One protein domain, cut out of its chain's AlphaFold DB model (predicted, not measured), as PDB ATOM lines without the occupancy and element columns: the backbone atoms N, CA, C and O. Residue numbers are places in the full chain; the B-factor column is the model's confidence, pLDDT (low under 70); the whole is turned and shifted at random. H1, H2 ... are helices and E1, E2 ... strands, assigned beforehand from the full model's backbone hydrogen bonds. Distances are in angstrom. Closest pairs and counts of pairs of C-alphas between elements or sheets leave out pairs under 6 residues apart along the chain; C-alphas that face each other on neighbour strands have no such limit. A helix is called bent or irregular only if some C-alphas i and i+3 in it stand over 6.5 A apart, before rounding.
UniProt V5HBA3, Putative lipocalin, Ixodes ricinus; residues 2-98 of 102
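Overview. This is residues 2 to 98 of the 102 residues of the protein "Putative lipocalin" of Ixodes ricinus (UniProt V5HBA3). A long, bent hairpin of two strands, E1 and E2, has one helix, H4, packed on it chiefly along E1, while the first helix, H1, sticks out far away at the end of a long unnamed stretch, residues 18 to 34. Two short helices, H2 and H3, make a thin arm between that stretch and H4, and residues 57 to 71 make a wide loop from H4 back to the first residue of E1. The printed part has 97 residues, with four named helices and then two named strands along the chain, H1 H2 H3 H4 E1 E2; the sheet, in the order E1 - E2, is antiparallel, and the class is mixed, helices and strands. The whole is extended, with a radius of gyration of the C-alphas of 20.0 A, and its elongated outline spans 63 by 32 by 27 A.

Arrangement. Begin with the sheet: E1, residues 72 to 83, and E2, residues 88 to 97, form a hairpin and are antiparallel, with 165 degrees between their N-to-C directions. Look at N 80 and O 90, 2.8 A apart, and at N 92 and O 78, 2.9 A apart; both pairs are within hydrogen-bond range. E1 bends by 57 degrees at residue 75. A short pairing, residues 59 to 60 with residues 76 to 77 of E1, is antiparallel too. Next look at H4, residues 47 to 56: it has 10 pairs of C-alphas within 8 A of E1, and the closest C-alphas, those of Thr 55 and Ala 79, are 4.9 A apart. With E2 it has 1 such pair, the C-alphas of Ile 51 and Ala 89, 7.9 A apart. Going back along the chain, H3, residues 42 to 45, and H4 meet only through their link, which is tight, with 1 residue. H2, residues 35 to 40, is close to H3 but not clearly touching it; their closest C-alphas, those of Asn 38 and Gln 45, are 7.6 A apart. H1, residues 2 to 17, is apart from H2, H3, H4, E1 and E2. In H1 and H2 every pair of O i and N i+4 is within hydrogen-bond range, in H4 4 of 6 are, and H3 is too short for such a pair.

Along the chain. Find C-alpha 72 at (316.370, -50.905, 33.390); from there E1 runs 30.5 A to C-alpha 83 at (290.810, -35.617, 26.657). After a tight link of 4 residues, E2 returns over 28.0 A from Thr 88 to His 97, whose C-alpha is at (317.992, -51.027, 29.038). H4 measures 15.6 A from Ala 47 to Ser 56, H3 runs from Gly 42 to Gln 45, and H2 from Pro 35 to Lys 40. For H1, the longest helix, look at C-alpha 2 at (348.799, -26.421, 37.667); it runs 22.4 A to Cys 17.

Size, cuts and confidence. The C-alphas of Leu 3 and Asn 86 are the two farthest apart, at 63.4 A. Residues 2 to 22, of which 2 to 17 belong to H1, stand free, and residues 31 to 46 stand free too; without them the body of 60 residues spans 39 by 27 by 19 A. The long links are H1 to H2, with 17 residues, and H4 to E1, with 15. The printed part has no cut. The mean pLDDT of the printed part is 78.1, and the model's confidence is under 70 at residues 11 to 35, at residues 37 to 38 and at residue 67.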
ATOM      1  N   GLY A   2     349.015 -24.975  37.436       71.19
ATOM      2  CA  GLY A   2     348.799 -26.421  37.667       71.19
ATOM      3  C   GLY A   2     348.430 -26.836  39.102       71.19
ATOM      4  O   GLY A   2     347.645 -27.762  39.278       71.19
ATOM      5  N   LEU A   3     348.918 -26.117  40.120       71.62
ATOM      6  CA  LEU A   3     348.615 -26.416  41.528       71.62
ATOM      7  C   LEU A   3     347.126 -26.205  41.865       71.62
ATOM      8  O   LEU A   3     346.530 -27.020  42.559       71.62
ATOM      9  N   LEU A   4     346.509 -25.149  41.323       71.19
ATOM     10  CA  LEU A   4     345.083 -24.856  41.528       71.19
ATOM     11  C   LEU A   4     344.192 -25.928  40.893       71.19
ATOM     12  O   LEU A   4     343.219 -26.356  41.505       71.19
ATOM     13  N   TYR A   5     344.563 -26.413  39.705       70.56
ATOM     14  CA  TYR A   5     343.855 -27.518  39.059       70.56
ATOM     15  C   TYR A   5     344.009 -28.824  39.840       70.56
ATOM     16  O   TYR A   5     343.023 -29.527  40.031       70.56
ATOM     17  N   ALA A   6     345.204 -29.128  40.354       75.38
ATOM     18  CA  ALA A   6     345.424 -30.319  41.171       75.38
ATOM     19  C   ALA A   6     344.568 -30.313  42.451       75.38
ATOM     20  O   ALA A   6     343.952 -31.325  42.780       75.38
ATOM     21  N   VAL A   7     344.464 -29.163  43.129       77.75
ATOM     22  CA  VAL A   7     343.591 -28.996  44.305       77.75
ATOM     23  C   VAL A   7     342.118 -29.153  43.921       77.75
ATOM     24  O   VAL A   7     341.382 -29.858  44.604       77.75
ATOM     25  N   PHE A   8     341.693 -28.577  42.795       71.06
ATOM     26  CA  PHE A   8     340.316 -28.694  42.315       71.06
ATOM     27  C   PHE A   8     339.927 -30.149  41.998       71.06
ATOM     28  O   PHE A   8     338.877 -30.621  42.432       71.06
ATOM     29  N   PHE A   9     340.802 -30.896  41.316       72.19
ATOM     30  CA  PHE A   9     340.578 -32.315  41.035       72.19
ATOM     31  C   PHE A   9     340.598 -33.177  42.303       72.19
ATOM     32  O   PHE A   9     339.775 -34.085  42.426       72.19
ATOM     33  N   ALA A  10     341.464 -32.870  43.274       73.62
ATOM     34  CA  ALA A  10     341.478 -33.555  44.566       73.62
ATOM     35  C   ALA A  10     340.181 -33.316  45.360       73.62
ATOM     36  O   ALA A  10     339.631 -34.256  45.932       73.62
ATOM     37  N   CYS A  11     339.639 -32.094  45.349       68.25
ATOM     38  CA  CYS A  11     338.368 -31.775  46.002       68.25
ATOM     39  C   CYS A  11     337.179 -32.513  45.370       68.25
ATOM     40  O   CYS A  11     336.344 -33.046  46.098       68.25
ATOM     41  N   ILE A  12     337.118 -32.605  44.035       69.12
ATOM     42  CA  ILE A  12     336.065 -33.363  43.335       69.12
ATOM     43  C   ILE A  12     336.184 -34.864  43.629       69.12
ATOM     44  O   ILE A  12     335.175 -35.515  43.894       69.12
ATOM     45  N   ALA A  13     337.405 -35.409  43.635       66.62
ATOM     46  CA  ALA A  13     337.651 -36.818  43.946       66.62
ATOM     47  C   ALA A  13     337.309 -37.169  45.404       66.62
ATOM     48  O   ALA A  13     336.776 -38.241  45.678       66.62
ATOM     49  N   MET A  14     337.559 -36.261  46.351       62.97
ATOM     50  CA  MET A  14     337.134 -36.450  47.739       62.97
ATOM     51  C   MET A  14     335.620 -36.309  47.901       62.97
ATOM     52  O   MET A  14     335.029 -37.081  48.648       62.97
ATOM     53  N   ALA A  15     334.970 -35.391  47.180       59.72
ATOM     54  CA  ALA A  15     333.514 -35.255  47.196       59.72
ATOM     55  C   ALA A  15     332.802 -36.495  46.624       59.72
ATOM     56  O   ALA A  15     331.769 -36.899  47.154       59.72
ATOM     57  N   SER A  16     333.364 -37.142  45.596       57.50
ATOM     58  CA  SER A  16     332.846 -38.409  45.055       57.50
ATOM     59  C   SER A  16     333.210 -39.632  45.904       57.50
ATOM     60  O   SER A  16     332.506 -40.637  45.871       57.50
ATOM     61  N   CYS A  17     334.270 -39.561  46.713       54.38
ATOM     62  CA  CYS A  17     334.583 -40.592  47.707       54.38
ATOM     63  C   CYS A  17     333.700 -40.462  48.966       54.38
ATOM     64  O   CYS A  17     333.307 -41.466  49.563       54.38
ATOM     65  N   LEU A  18     333.325 -39.227  49.322       51.59
ATOM     66  CA  LEU A  18     332.367 -38.880  50.378       51.59
ATOM     67  C   LEU A  18     330.904 -38.975  49.926       51.59
ATOM     68  O   LEU A  18     330.015 -38.875  50.767       51.59
ATOM     69  N   SER A  19     330.613 -39.234  48.646       48.56
ATOM     70  CA  SER A  19     329.245 -39.486  48.168       48.56
ATOM     71  C   SER A  19     328.745 -40.889  48.537       48.56
ATOM     72  O   SER A  19     327.993 -41.515  47.787       48.56
ATOM     73  N   LYS A  20     329.173 -41.406  49.690       50.03
ATOM     74  CA  LYS A  20     328.491 -42.506  50.354       50.03
ATOM     75  C   LYS A  20     327.241 -41.944  51.031       50.03
ATOM     76  O   LYS A  20     327.309 -40.990  51.791       50.03
ATOM     77  N   GLU A  21     326.117 -42.595  50.737       51.78
ATOM     78  CA  GLU A  21     324.935 -42.667  51.611       51.78
ATOM     79  C   GLU A  21     323.902 -41.528  51.571       51.78
ATOM     80  O   GLU A  21     323.058 -41.444  52.461       51.78
ATOM     81  N   TRP A  22     323.799 -40.748  50.487       39.25
ATOM     82  CA  TRP A  22     322.514 -40.058  50.232       39.25
ATOM     83  C   TRP A  22     321.400 -41.034  49.843       39.25
ATOM     84  O   TRP A  22     320.219 -40.731  49.992       39.25
ATOM     85  N   THR A  23     321.757 -42.261  49.464       43.25
ATOM     86  CA  THR A  23     320.880 -43.429  49.558       43.25
ATOM     87  C   THR A  23     320.763 -43.867  51.022       43.25
ATOM     88  O   THR A  23     321.008 -45.022  51.363       43.25
ATOM     89  N   THR A  24     320.361 -42.950  51.915       47.12
ATOM     90  CA  THR A  24     319.624 -43.367  53.111       47.12
ATOM     91  C   THR A  24     318.570 -44.326  52.594       47.12
ATOM     92  O   THR A  24     317.868 -43.995  51.638       47.12
ATOM     93  N   GLN A  25     318.545 -45.542  53.132       47.62
ATOM     94  CA  GLN A  25     317.555 -46.549  52.795       47.62
ATOM     95  C   GLN A  25     316.174 -45.952  53.078       47.62
ATOM     96  O   GLN A  25     315.630 -46.091  54.169       47.62
ATOM     97  N   MET A  26     315.612 -45.235  52.106       44.75
ATOM     98  CA  MET A  26     314.211 -44.889  52.088       44.75
ATOM     99  C   MET A  26     313.517 -46.225  51.908       44.75
ATOM    100  O   MET A  26     313.323 -46.710  50.793       44.75
ATOM    101  N   ILE A  27     313.193 -46.859  53.032       48.47
ATOM    102  CA  ILE A  27     312.216 -47.930  53.067       48.47
ATOM    103  C   ILE A  27     310.891 -47.238  52.757       48.47
ATOM    104  O   ILE A  27     310.124 -46.878  53.647       48.47
ATOM    105  N   VAL A  28     310.652 -46.994  51.468       47.38
ATOM    106  CA  VAL A  28     309.347 -46.596  50.962       47.38
ATOM    107  C   VAL A  28     308.488 -47.842  51.089       47.38
ATOM    108  O   VAL A  28     308.368 -48.638  50.159       47.38
ATOM    109  N   LYS A  29     307.944 -48.075  52.288       50.47
ATOM    110  CA  LYS A  29     306.836 -49.013  52.415       50.47
ATOM    111  C   LYS A  29     305.782 -48.532  51.431       50.47
ATOM    112  O   LYS A  29     305.436 -47.349  51.440       50.47
ATOM    113  N   ASN A  30     305.317 -49.437  50.572       49.09
ATOM    114  CA  ASN A  30     304.103 -49.179  49.820       49.09
ATOM    115  C   ASN A  30     303.077 -48.698  50.853       49.09
ATOM    116  O   ASN A  30     302.923 -49.412  51.852       49.09
ATOM    117  N   PRO A  31     302.487 -47.495  50.707       55.16
ATOM    118  CA  PRO A  31     301.468 -47.058  51.644       55.16
ATOM    119  C   PRO A  31     300.473 -48.206  51.734       55.16
ATOM    120  O   PRO A  31     300.047 -48.735  50.700       55.16
ATOM    121  N   GLU A  32     300.237 -48.697  52.951       53.28
ATOM    122  CA  GLU A  32     299.277 -49.776  53.121       53.28
ATOM    123  C   GLU A  32     297.983 -49.324  52.456       53.28
ATOM    124  O   GLU A  32     297.628 -48.143  52.530       53.28
ATOM    125  N   ASN A  33     297.331 -50.234  51.730       56.50
ATOM    126  CA  ASN A  33     296.040 -49.951  51.122       56.50
ATOM    127  C   ASN A  33     294.984 -49.905  52.235       56.50
ATOM    128  O   ASN A  33     294.128 -50.779  52.337       56.50
ATOM    129  N   ASP A  34     295.129 -48.923  53.118       66.50
ATOM    130  CA  ASP A  34     294.266 -48.627  54.236       66.50
ATOM    131  C   ASP A  34     293.244 -47.581  53.764       66.50
ATOM    132  O   ASP A  34     293.601 -46.428  53.476       66.50
ATOM    133  N   PRO A  35     291.956 -47.953  53.686       63.00
ATOM    134  CA  PRO A  35     290.885 -47.045  53.297       63.00
ATOM    135  C   PRO A  35     290.810 -45.765  54.147       63.00
ATOM    136  O   PRO A  35     290.404 -44.718  53.636       63.00
ATOM    137  N   LEU A  36     291.210 -45.809  55.425       70.06
ATOM    138  CA  LEU A  36     291.202 -44.646  56.321       70.06
ATOM    139  C   LEU A  36     292.301 -43.641  55.966       70.06
ATOM    140  O   LEU A  36     292.053 -42.432  55.958       70.06
ATOM    141  N   LEU A  37     293.497 -44.126  55.625       65.75
ATOM    142  CA  LEU A  37     294.584 -43.281  55.126       65.75
ATOM    143  C   LEU A  37     294.216 -42.645  53.784       65.75
ATOM    144  O   LEU A  37     294.455 -41.451  53.596       65.75
ATOM    145  N   ASN A  38     293.565 -43.400  52.897       65.62
ATOM    146  CA  ASN A  38     293.103 -42.895  51.603       65.62
ATOM    147  C   ASN A  38     292.045 -41.787  51.746       65.62
ATOM    148  O   ASN A  38     292.049 -40.843  50.960       65.62
ATOM    149  N   SER A  39     291.174 -41.831  52.767       70.00
ATOM    150  CA  SER A  39     290.193 -40.754  52.994       70.00
ATOM    151  C   SER A  39     290.844 -39.474  53.530       70.00
ATOM    152  O   SER A  39     290.554 -38.379  53.050       70.00
ATOM    153  N   LYS A  40     291.785 -39.600  54.476       78.38
ATOM    154  CA  LYS A  40     292.464 -38.453  55.098       78.38
ATOM    155  C   LYS A  40     293.488 -37.795  54.173       78.38
ATOM    156  O   LYS A  40     293.671 -36.582  54.224       78.38
ATOM    157  N   LEU A  41     294.164 -38.586  53.339       79.75
ATOM    158  CA  LEU A  41     295.198 -38.125  52.411       79.75
ATOM    159  C   LEU A  41     294.708 -38.045  50.962       79.75
ATOM    160  O   LEU A  41     295.515 -37.784  50.076       79.75
ATOM    161  N   GLY A  42     293.408 -38.215  50.704       77.19
ATOM    162  CA  GLY A  42     292.853 -38.276  49.349       77.19
ATOM    163  C   GLY A  42     293.193 -37.060  48.482       77.19
ATOM    164  O   GLY A  42     293.434 -37.198  47.285       77.19
ATOM    165  N   TYR A  43     293.333 -35.878  49.092       80.06
ATOM    166  CA  TYR A  43     293.799 -34.674  48.396       80.06
ATOM    167  C   TYR A  43     295.210 -34.831  47.790       80.06
ATOM    168  O   TYR A  43     295.477 -34.313  46.707       80.06
ATOM    169  N   PHE A  44     296.098 -35.589  48.441       82.00
ATOM    170  CA  PHE A  44     297.448 -35.894  47.953       82.00
ATOM    171  C   PHE A  44     297.494 -37.066  46.962       82.00
ATOM    172  O   PHE A  44     298.538 -37.323  46.372       82.00
ATOM    173  N   GLN A  45     296.380 -37.771  46.756       84.31
ATOM    174  CA  GLN A  45     296.299 -38.971  45.917       84.31
ATOM    175  C   GLN A  45     295.595 -38.710  44.573       84.31
ATOM    176  O   GLN A  45     295.117 -39.635  43.916       84.31
ATOM    177  N   ASN A  46     295.513 -37.452  44.131       87.56
ATOM    178  CA  ASN A  46     294.882 -37.113  42.857       87.56
ATOM    179  C   ASN A  46     295.753 -37.549  41.662       87.56
ATOM    180  O   ASN A  46     296.605 -36.799  41.178       87.56
ATOM    181  N   ALA A  47     295.491 -38.757  41.160       89.75
ATOM    182  CA  ALA A  47     296.212 -39.345  40.035       89.75
ATOM    183  C   ALA A  47     296.133 -38.490  38.759       89.75
ATOM    184  O   ALA A  47     297.145 -38.294  38.090       89.75
ATOM    185  N   TRP A  48     294.960 -37.924  38.445       93.19
ATOM    186  CA  TRP A  48     294.794 -37.087  37.252       93.19
ATOM    187  C   TRP A  48     295.679 -35.844  37.308       93.19
ATOM    188  O   TRP A  48     296.393 -35.544  36.355       93.19
ATOM    189  N   LYS A  49     295.706 -35.169  38.462       92.38
ATOM    190  CA  LYS A  49     296.550 -33.991  38.658       92.38
ATOM    191  C   LYS A  49     298.038 -34.329  38.527       92.38
ATOM    192  O   LYS A  49     298.784 -33.539  37.954       92.38
ATOM    193  N   SER A  50     298.462 -35.498  39.016       92.62
ATOM    194  CA  SER A  50     299.837 -35.980  38.839       92.62
ATOM    195  C   SER A  50     300.174 -36.226  37.365       92.62
ATOM    196  O   SER A  50     301.254 -35.844  36.925       92.62
ATOM    197  N   ILE A  51     299.264 -36.828  36.592       94.12
ATOM    198  CA  ILE A  51     299.449 -37.053  35.149       94.12
ATOM    199  C   ILE A  51     299.516 -35.713  34.409       94.12
ATOM    200  O   ILE A  51     300.432 -35.509  33.614       94.12
ATOM    201  N   GLU A  52     298.615 -34.773  34.704       94.38
ATOM    202  CA  GLU A  52     298.622 -33.434  34.100       94.38
ATOM    203  C   GLU A  52     299.945 -32.699  34.339       94.38
ATOM    204  O   GLU A  52     300.475 -32.094  33.411       94.38
ATOM    205  N   MET A  53     300.520 -32.775  35.544       93.94
ATOM    206  CA  MET A  53     301.824 -32.157  35.825       93.94
ATOM    207  C   MET A  53     302.948 -32.734  34.959       93.94
ATOM    208  O   MET A  53     303.877 -32.018  34.602       93.94
ATOM    209  N   THR A  54     302.844 -34.002  34.550       94.50
ATOM    210  CA  THR A  54     303.863 -34.603  33.682       94.50
ATOM    211  C   THR A  54     303.824 -34.097  32.235       94.50
ATOM    212  O   THR A  54     304.631 -34.512  31.410       94.50
ATOM    213  N   THR A  55     302.868 -33.232  31.882       94.06
ATOM    214  CA  THR A  55     302.811 -32.591  30.557       94.06
ATOM    215  C   THR A  55     303.823 -31.449  30.454       94.06
ATOM    216  O   THR A  55     304.511 -31.331  29.431       94.06
ATOM    217  N   SER A  56     303.965 -30.652  31.520       93.12
ATOM    218  CA  SER A  56     304.957 -29.579  31.645       93.12
ATOM    219  C   SER A  56     306.323 -30.132  32.020       93.12
ATOM    220  O   SER A  56     307.311 -29.814  31.357       93.12
ATOM    221  N   ASP A  57     306.361 -31.010  33.022       91.94
ATOM    222  CA  ASP A  57     307.592 -31.452  33.666       91.94
ATOM    223  C   ASP A  57     307.816 -32.948  33.457       91.94
ATOM    224  O   ASP A  57     306.915 -33.764  33.615       91.94
ATOM    225  N   MET A  58     309.038 -33.346  33.116       92.69
ATOM    226  CA  MET A  58     309.361 -34.766  33.005       92.69
ATOM    227  C   MET A  58     309.513 -35.369  34.403       92.69
ATOM    228  O   MET A  58     310.334 -34.909  35.195       92.69
ATOM    229  N   TYR A  59     308.765 -36.429  34.695       95.44
ATOM    230  CA  TYR A  59     308.930 -37.164  35.948       95.44
ATOM    231  C   TYR A  59     310.048 -38.189  35.781       95.44
ATOM    232  O   TYR A  59     310.116 -38.871  34.761       95.44
ATOM    233  N   VAL A  60     310.929 -38.306  36.774       94.06
ATOM    234  CA  VAL A  60     312.065 -39.241  36.766       94.06
ATOM    235  C   VAL A  60     311.954 -40.174  37.963       94.06
ATOM    236  O   VAL A  60     311.774 -39.726  39.095       94.06
ATOM    237  N   LEU A  61     312.078 -41.480  37.728       90.94
ATOM    238  CA  LEU A  61     312.090 -42.469  38.802       90.94
ATOM    239  C   LEU A  61     313.460 -42.466  39.484       90.94
ATOM    240  O   LEU A  61     314.435 -42.986  38.942       90.94
ATOM    241  N   MET A  62     313.521 -41.906  40.689       87.88
ATOM    242  CA  MET A  62     314.757 -41.869  41.475       87.88
ATOM    243  C   MET A  62     314.970 -43.148  42.292       87.88
ATOM    244  O   MET A  62     316.086 -43.658  42.363       87.88
ATOM    245  N   PHE A  63     313.901 -43.686  42.886       82.81
ATOM    246  CA  PHE A  63     313.971 -44.820  43.809       82.81
ATOM    247  C   PHE A  63     312.822 -45.799  43.570       82.81
ATOM    248  O   PHE A  63     311.702 -45.398  43.261       82.81
ATOM    249  N   ARG A  64     313.094 -47.094  43.752       80.25
ATOM    250  CA  ARG A  64     312.100 -48.176  43.750       80.25
ATOM    251  C   ARG A  64     312.524 -49.250  44.744       80.25
ATOM    252  O   ARG A  64     313.714 -49.517  44.881       80.25
ATOM    253  N   THR A  65     311.566 -49.875  45.416       74.94
ATOM    254  CA  THR A  65     311.842 -50.912  46.426       74.94
ATOM    255  C   THR A  65     311.942 -52.314  45.844       74.94
ATOM    256  O   THR A  65     312.641 -53.155  46.401       74.94
ATOM    257  N   LYS A  66     311.292 -52.570  44.705       75.44
ATOM    258  CA  LYS A  66     311.376 -53.838  43.979       75.44
ATOM    259  C   LYS A  66     312.096 -53.628  42.651       75.44
ATOM    260  O   LYS A  66     311.726 -52.753  41.868       75.44
ATOM    261  N   ILE A  67     313.119 -54.438  42.398       68.44
ATOM    262  CA  ILE A  67     313.820 -54.473  41.116       68.44
ATOM    263  C   ILE A  67     313.322 -55.702  40.363       68.44
ATOM    264  O   ILE A  67     313.756 -56.817  40.632       68.44
ATOM    265  N   GLU A  68     312.367 -55.496  39.459       70.50
ATOM    266  CA  GLU A  68     311.902 -56.561  38.557       70.50
ATOM    267  C   GLU A  68     312.900 -56.792  37.415       70.50
ATOM    268  O   GLU A  68     313.112 -57.928  37.006       70.50
ATOM    269  N   ASP A  69     313.584 -55.728  36.979       80.56
ATOM    270  CA  ASP A  69     314.651 -55.777  35.983       80.56
ATOM    271  C   ASP A  69     315.812 -54.850  36.379       80.56
ATOM    272  O   ASP A  69     315.664 -53.622  36.449       80.56
ATOM    273  N   TYR A  70     316.974 -55.448  36.661       80.38
ATOM    274  CA  TYR A  70     318.205 -54.754  37.062       80.38
ATOM    275  C   TYR A  70     318.845 -53.947  35.930       80.38
ATOM    276  O   TYR A  70     319.649 -53.052  36.196       80.38
ATOM    277  N   TYR A  71     318.503 -54.248  34.680       85.31
ATOM    278  CA  TYR A  71     319.095 -53.616  33.509       85.31
ATOM    279  C   TYR A  71     318.358 -52.345  33.085       85.31
ATOM    280  O   TYR A  71     318.908 -51.546  32.325       85.31
ATOM    281  N   VAL A  72     317.152 -52.122  33.612       87.75
ATOM    282  CA  VAL A  72     316.370 -50.905  33.390       87.75
ATOM    283  C   VAL A  72     316.888 -49.767  34.273       87.75
ATOM    284  O   VAL A  72     316.862 -49.845  35.505       87.75
ATOM    285  N   LYS A  73     317.332 -48.687  33.630       88.12
ATOM    286  CA  LYS A  73     317.890 -47.466  34.229       88.12
ATOM    287  C   LYS A  73     317.276 -46.223  33.583       88.12
ATOM    288  O   LYS A  73     316.635 -46.314  32.539       88.12
ATOM    289  N   CYS A  74     317.504 -45.057  34.190       91.19
ATOM    290  CA  CYS A  74     317.118 -43.752  33.634       91.19
ATOM    291  C   CYS A  74     315.636 -43.686  33.229       91.19
ATOM    292  O   CYS A  74     315.309 -43.205  32.147       91.19
ATOM    293  N   VAL A  75     314.753 -44.233  34.070       92.62
ATOM    294  CA  VAL A  75     313.317 -44.260  33.783       92.62
ATOM    295  C   VAL A  75     312.755 -42.858  33.967       92.62
ATOM    296  O   VAL A  75     312.879 -42.262  35.040       92.62
ATOM    297  N   SER A  76     312.104 -42.355  32.934       95.44
ATOM    298  CA  SER A  76     311.373 -41.102  32.965       95.44
ATOM    299  C   SER A  76     310.048 -41.232  32.234       95.44
ATOM    300  O   SER A  76     309.844 -42.154  31.443       95.44
ATOM    301  N   ALA A  77     309.127 -40.324  32.528       95.88
ATOM    302  CA  ALA A  77     307.806 -40.347  31.942       95.88
ATOM    303  C   ALA A  77     307.263 -38.949  31.659       95.88
ATOM    304  O   ALA A  77     307.572 -37.979  32.362       95.88
ATOM    305  N   ARG A  78     306.433 -38.874  30.617       96.81
ATOM    306  CA  ARG A  78     305.729 -37.666  30.195       96.81
ATOM    307  C   ARG A  78     304.332 -38.014  29.697       96.81
ATOM    308  O   ARG A  78     304.168 -38.993  28.969       96.81
ATOM    309  N   ALA A  79     303.348 -37.188  30.031       96.50
ATOM    310  CA  ALA A  79     301.998 -37.310  29.495       96.50
ATOM    311  C   ALA A  79     301.749 -36.354  28.324       96.50
ATOM    312  O   ALA A  79     302.265 -35.237  28.284       96.50
ATOM    313  N   SER A  80     300.870 -36.778  27.421       96.81
ATOM    314  CA  SER A  80     300.156 -35.919  26.480       96.81
ATOM    315  C   SER A  80     298.655 -36.112  26.687       96.81
ATOM    316  O   SER A  80     298.157 -37.235  26.579       96.81
ATOM    317  N   ILE A  81     297.939 -35.042  27.034       96.62
ATOM    318  CA  ILE A  81     296.500 -35.107  27.324       96.62
ATOM    319  C   ILE A  81     295.731 -35.243  26.013       96.62
ATOM    320  O   ILE A  81     295.890 -34.418  25.118       96.62
ATOM    321  N   ILE A  82     294.901 -36.280  25.917       97.06
ATOM    322  CA  ILE A  82     294.012 -36.505  24.770       97.06
ATOM    323  C   ILE A  82     292.657 -35.858  25.044       97.06
ATOM    324  O   ILE A  82     292.122 -35.151  24.197       97.06
ATOM    325  N   ASP A  83     292.117 -36.100  26.236       95.69
ATOM    326  CA  ASP A  83     290.810 -35.617  26.657       95.69
ATOM    327  C   ASP A  83     290.850 -35.330  28.156       95.69
ATOM    328  O   ASP A  83     291.099 -36.219  28.975       95.69
ATOM    329  N   LYS A  84     290.633 -34.068  28.517       94.00
ATOM    330  CA  LYS A  84     290.707 -33.628  29.906       94.00
ATOM    331  C   LYS A  84     289.461 -33.987  30.710       94.00
ATOM    332  O   LYS A  84     289.585 -34.298  31.894       94.00
ATOM    333  N   ASP A  85     288.293 -33.978  30.078       94.88
ATOM    334  CA  ASP A  85     287.015 -34.210  30.752       94.88
ATOM    335  C   ASP A  85     286.847 -35.697  31.062       94.88
ATOM    336  O   ASP A  85     286.495 -36.074  32.182       94.88
ATOM    337  N   ASN A  86     287.231 -36.551  30.108       95.38
ATOM    338  CA  ASN A  86     287.253 -38.002  30.291       95.38
ATOM    339  C   ASN A  86     288.533 -38.519  30.965       95.38
ATOM    340  O   ASN A  86     288.661 -39.721  31.191       95.38
ATOM    341  N   LYS A  87     289.467 -37.627  31.322       93.62
ATOM    342  CA  LYS A  87     290.729 -37.958  32.001       93.62
ATOM    343  C   LYS A  87     291.573 -38.989  31.241       93.62
ATOM    344  O   LYS A  87     292.130 -39.921  31.825       93.62
ATOM    345  N   THR A  88     291.702 -38.788  29.934       95.94
ATOM    346  CA  THR A  88     292.445 -39.663  29.026       95.94
ATOM    347  C   THR A  88     293.739 -38.994  28.571       95.94
ATOM    348  O   THR A  88     293.743 -37.860  28.086       95.94
ATOM    349  N   ALA A  89     294.857 -39.707  28.690       96.19
ATOM    350  CA  ALA A  89     296.172 -39.230  28.278       96.19
ATOM    351  C   ALA A  89     297.030 -40.371  27.720       96.19
ATOM    352  O   ALA A  89     296.944 -41.508  28.182       96.19
ATOM    353  N   ASN A  90     297.905 -40.045  26.772       97.19
ATOM    354  CA  ASN A  90     298.997 -40.919  26.367       97.19
ATOM    355  C   ASN A  90     300.165 -40.725  27.327       97.19
ATOM    356  O   ASN A  90     300.670 -39.609  27.465       97.19
ATOM    357  N   TYR A  91     300.599 -41.803  27.975       95.06
ATOM    358  CA  TYR A  91     301.713 -41.775  28.915       95.06
ATOM    359  C   TYR A  91     302.937 -42.445  28.298       95.06
ATOM    360  O   TYR A  91     302.990 -43.665  28.144       95.06
ATOM    361  N   THR A  92     303.921 -41.638  27.919       96.06
ATOM    362  CA  THR A  92     305.160 -42.121  27.317       96.06
ATOM    363  C   THR A  92     306.180 -42.352  28.417       96.06
ATOM    364  O   THR A  92     306.570 -41.410  29.106       96.06
ATOM    365  N   ILE A  93     306.635 -43.597  28.557       95.06
ATOM    366  CA  ILE A  93     307.702 -43.982  29.483       95.06
ATOM    367  C   ILE A  93     308.951 -44.276  28.663       95.06
ATOM    368  O   ILE A  93     308.932 -45.102  27.750       95.06
ATOM    369  N   THR A  94     310.047 -43.618  29.007       95.44
ATOM    370  CA  THR A  94     311.362 -43.839  28.409       95.44
ATOM    371  C   THR A  94     312.305 -44.414  29.446       95.44
ATOM    372  O   THR A  94     312.279 -44.021  30.609       95.44
ATOM    373  N   TYR A  95     313.140 -45.360  29.032       93.88
ATOM    374  CA  TYR A  95     314.126 -45.983  29.902       93.88
ATOM    375  C   TYR A  95     315.324 -46.464  29.088       93.88
ATOM    376  O   TYR A  95     315.224 -46.743  27.893       93.88
ATOM    377  N   TYR A  96     316.467 -46.573  29.752       91.56
ATOM    378  CA  TYR A  96     317.648 -47.232  29.221       91.56
ATOM    379  C   TYR A  96     317.653 -48.689  29.671       91.56
ATOM    380  O   TYR A  96     317.563 -48.961  30.866       91.56
ATOM    381  N   HIS A  97     317.785 -49.618  28.729       91.19
ATOM    382  CA  HIS A  97     317.992 -51.027  29.038       91.19
ATOM    383  C   HIS A  97     319.432 -51.404  28.711       91.19
ATOM    384  O   HIS A  97     319.830 -51.461  27.544       91.19
ATOM    385  N   GLU A  98     320.221 -51.687  29.740       85.19
ATOM    386  CA  GLU A  98     321.585 -52.159  29.550       85.19
ATOM    387  C   GLU A  98     321.544 -53.568  28.949       85.19
ATOM    388  O   GLU A  98     320.941 -54.485  29.505       85.19
TER     389      GLU A  98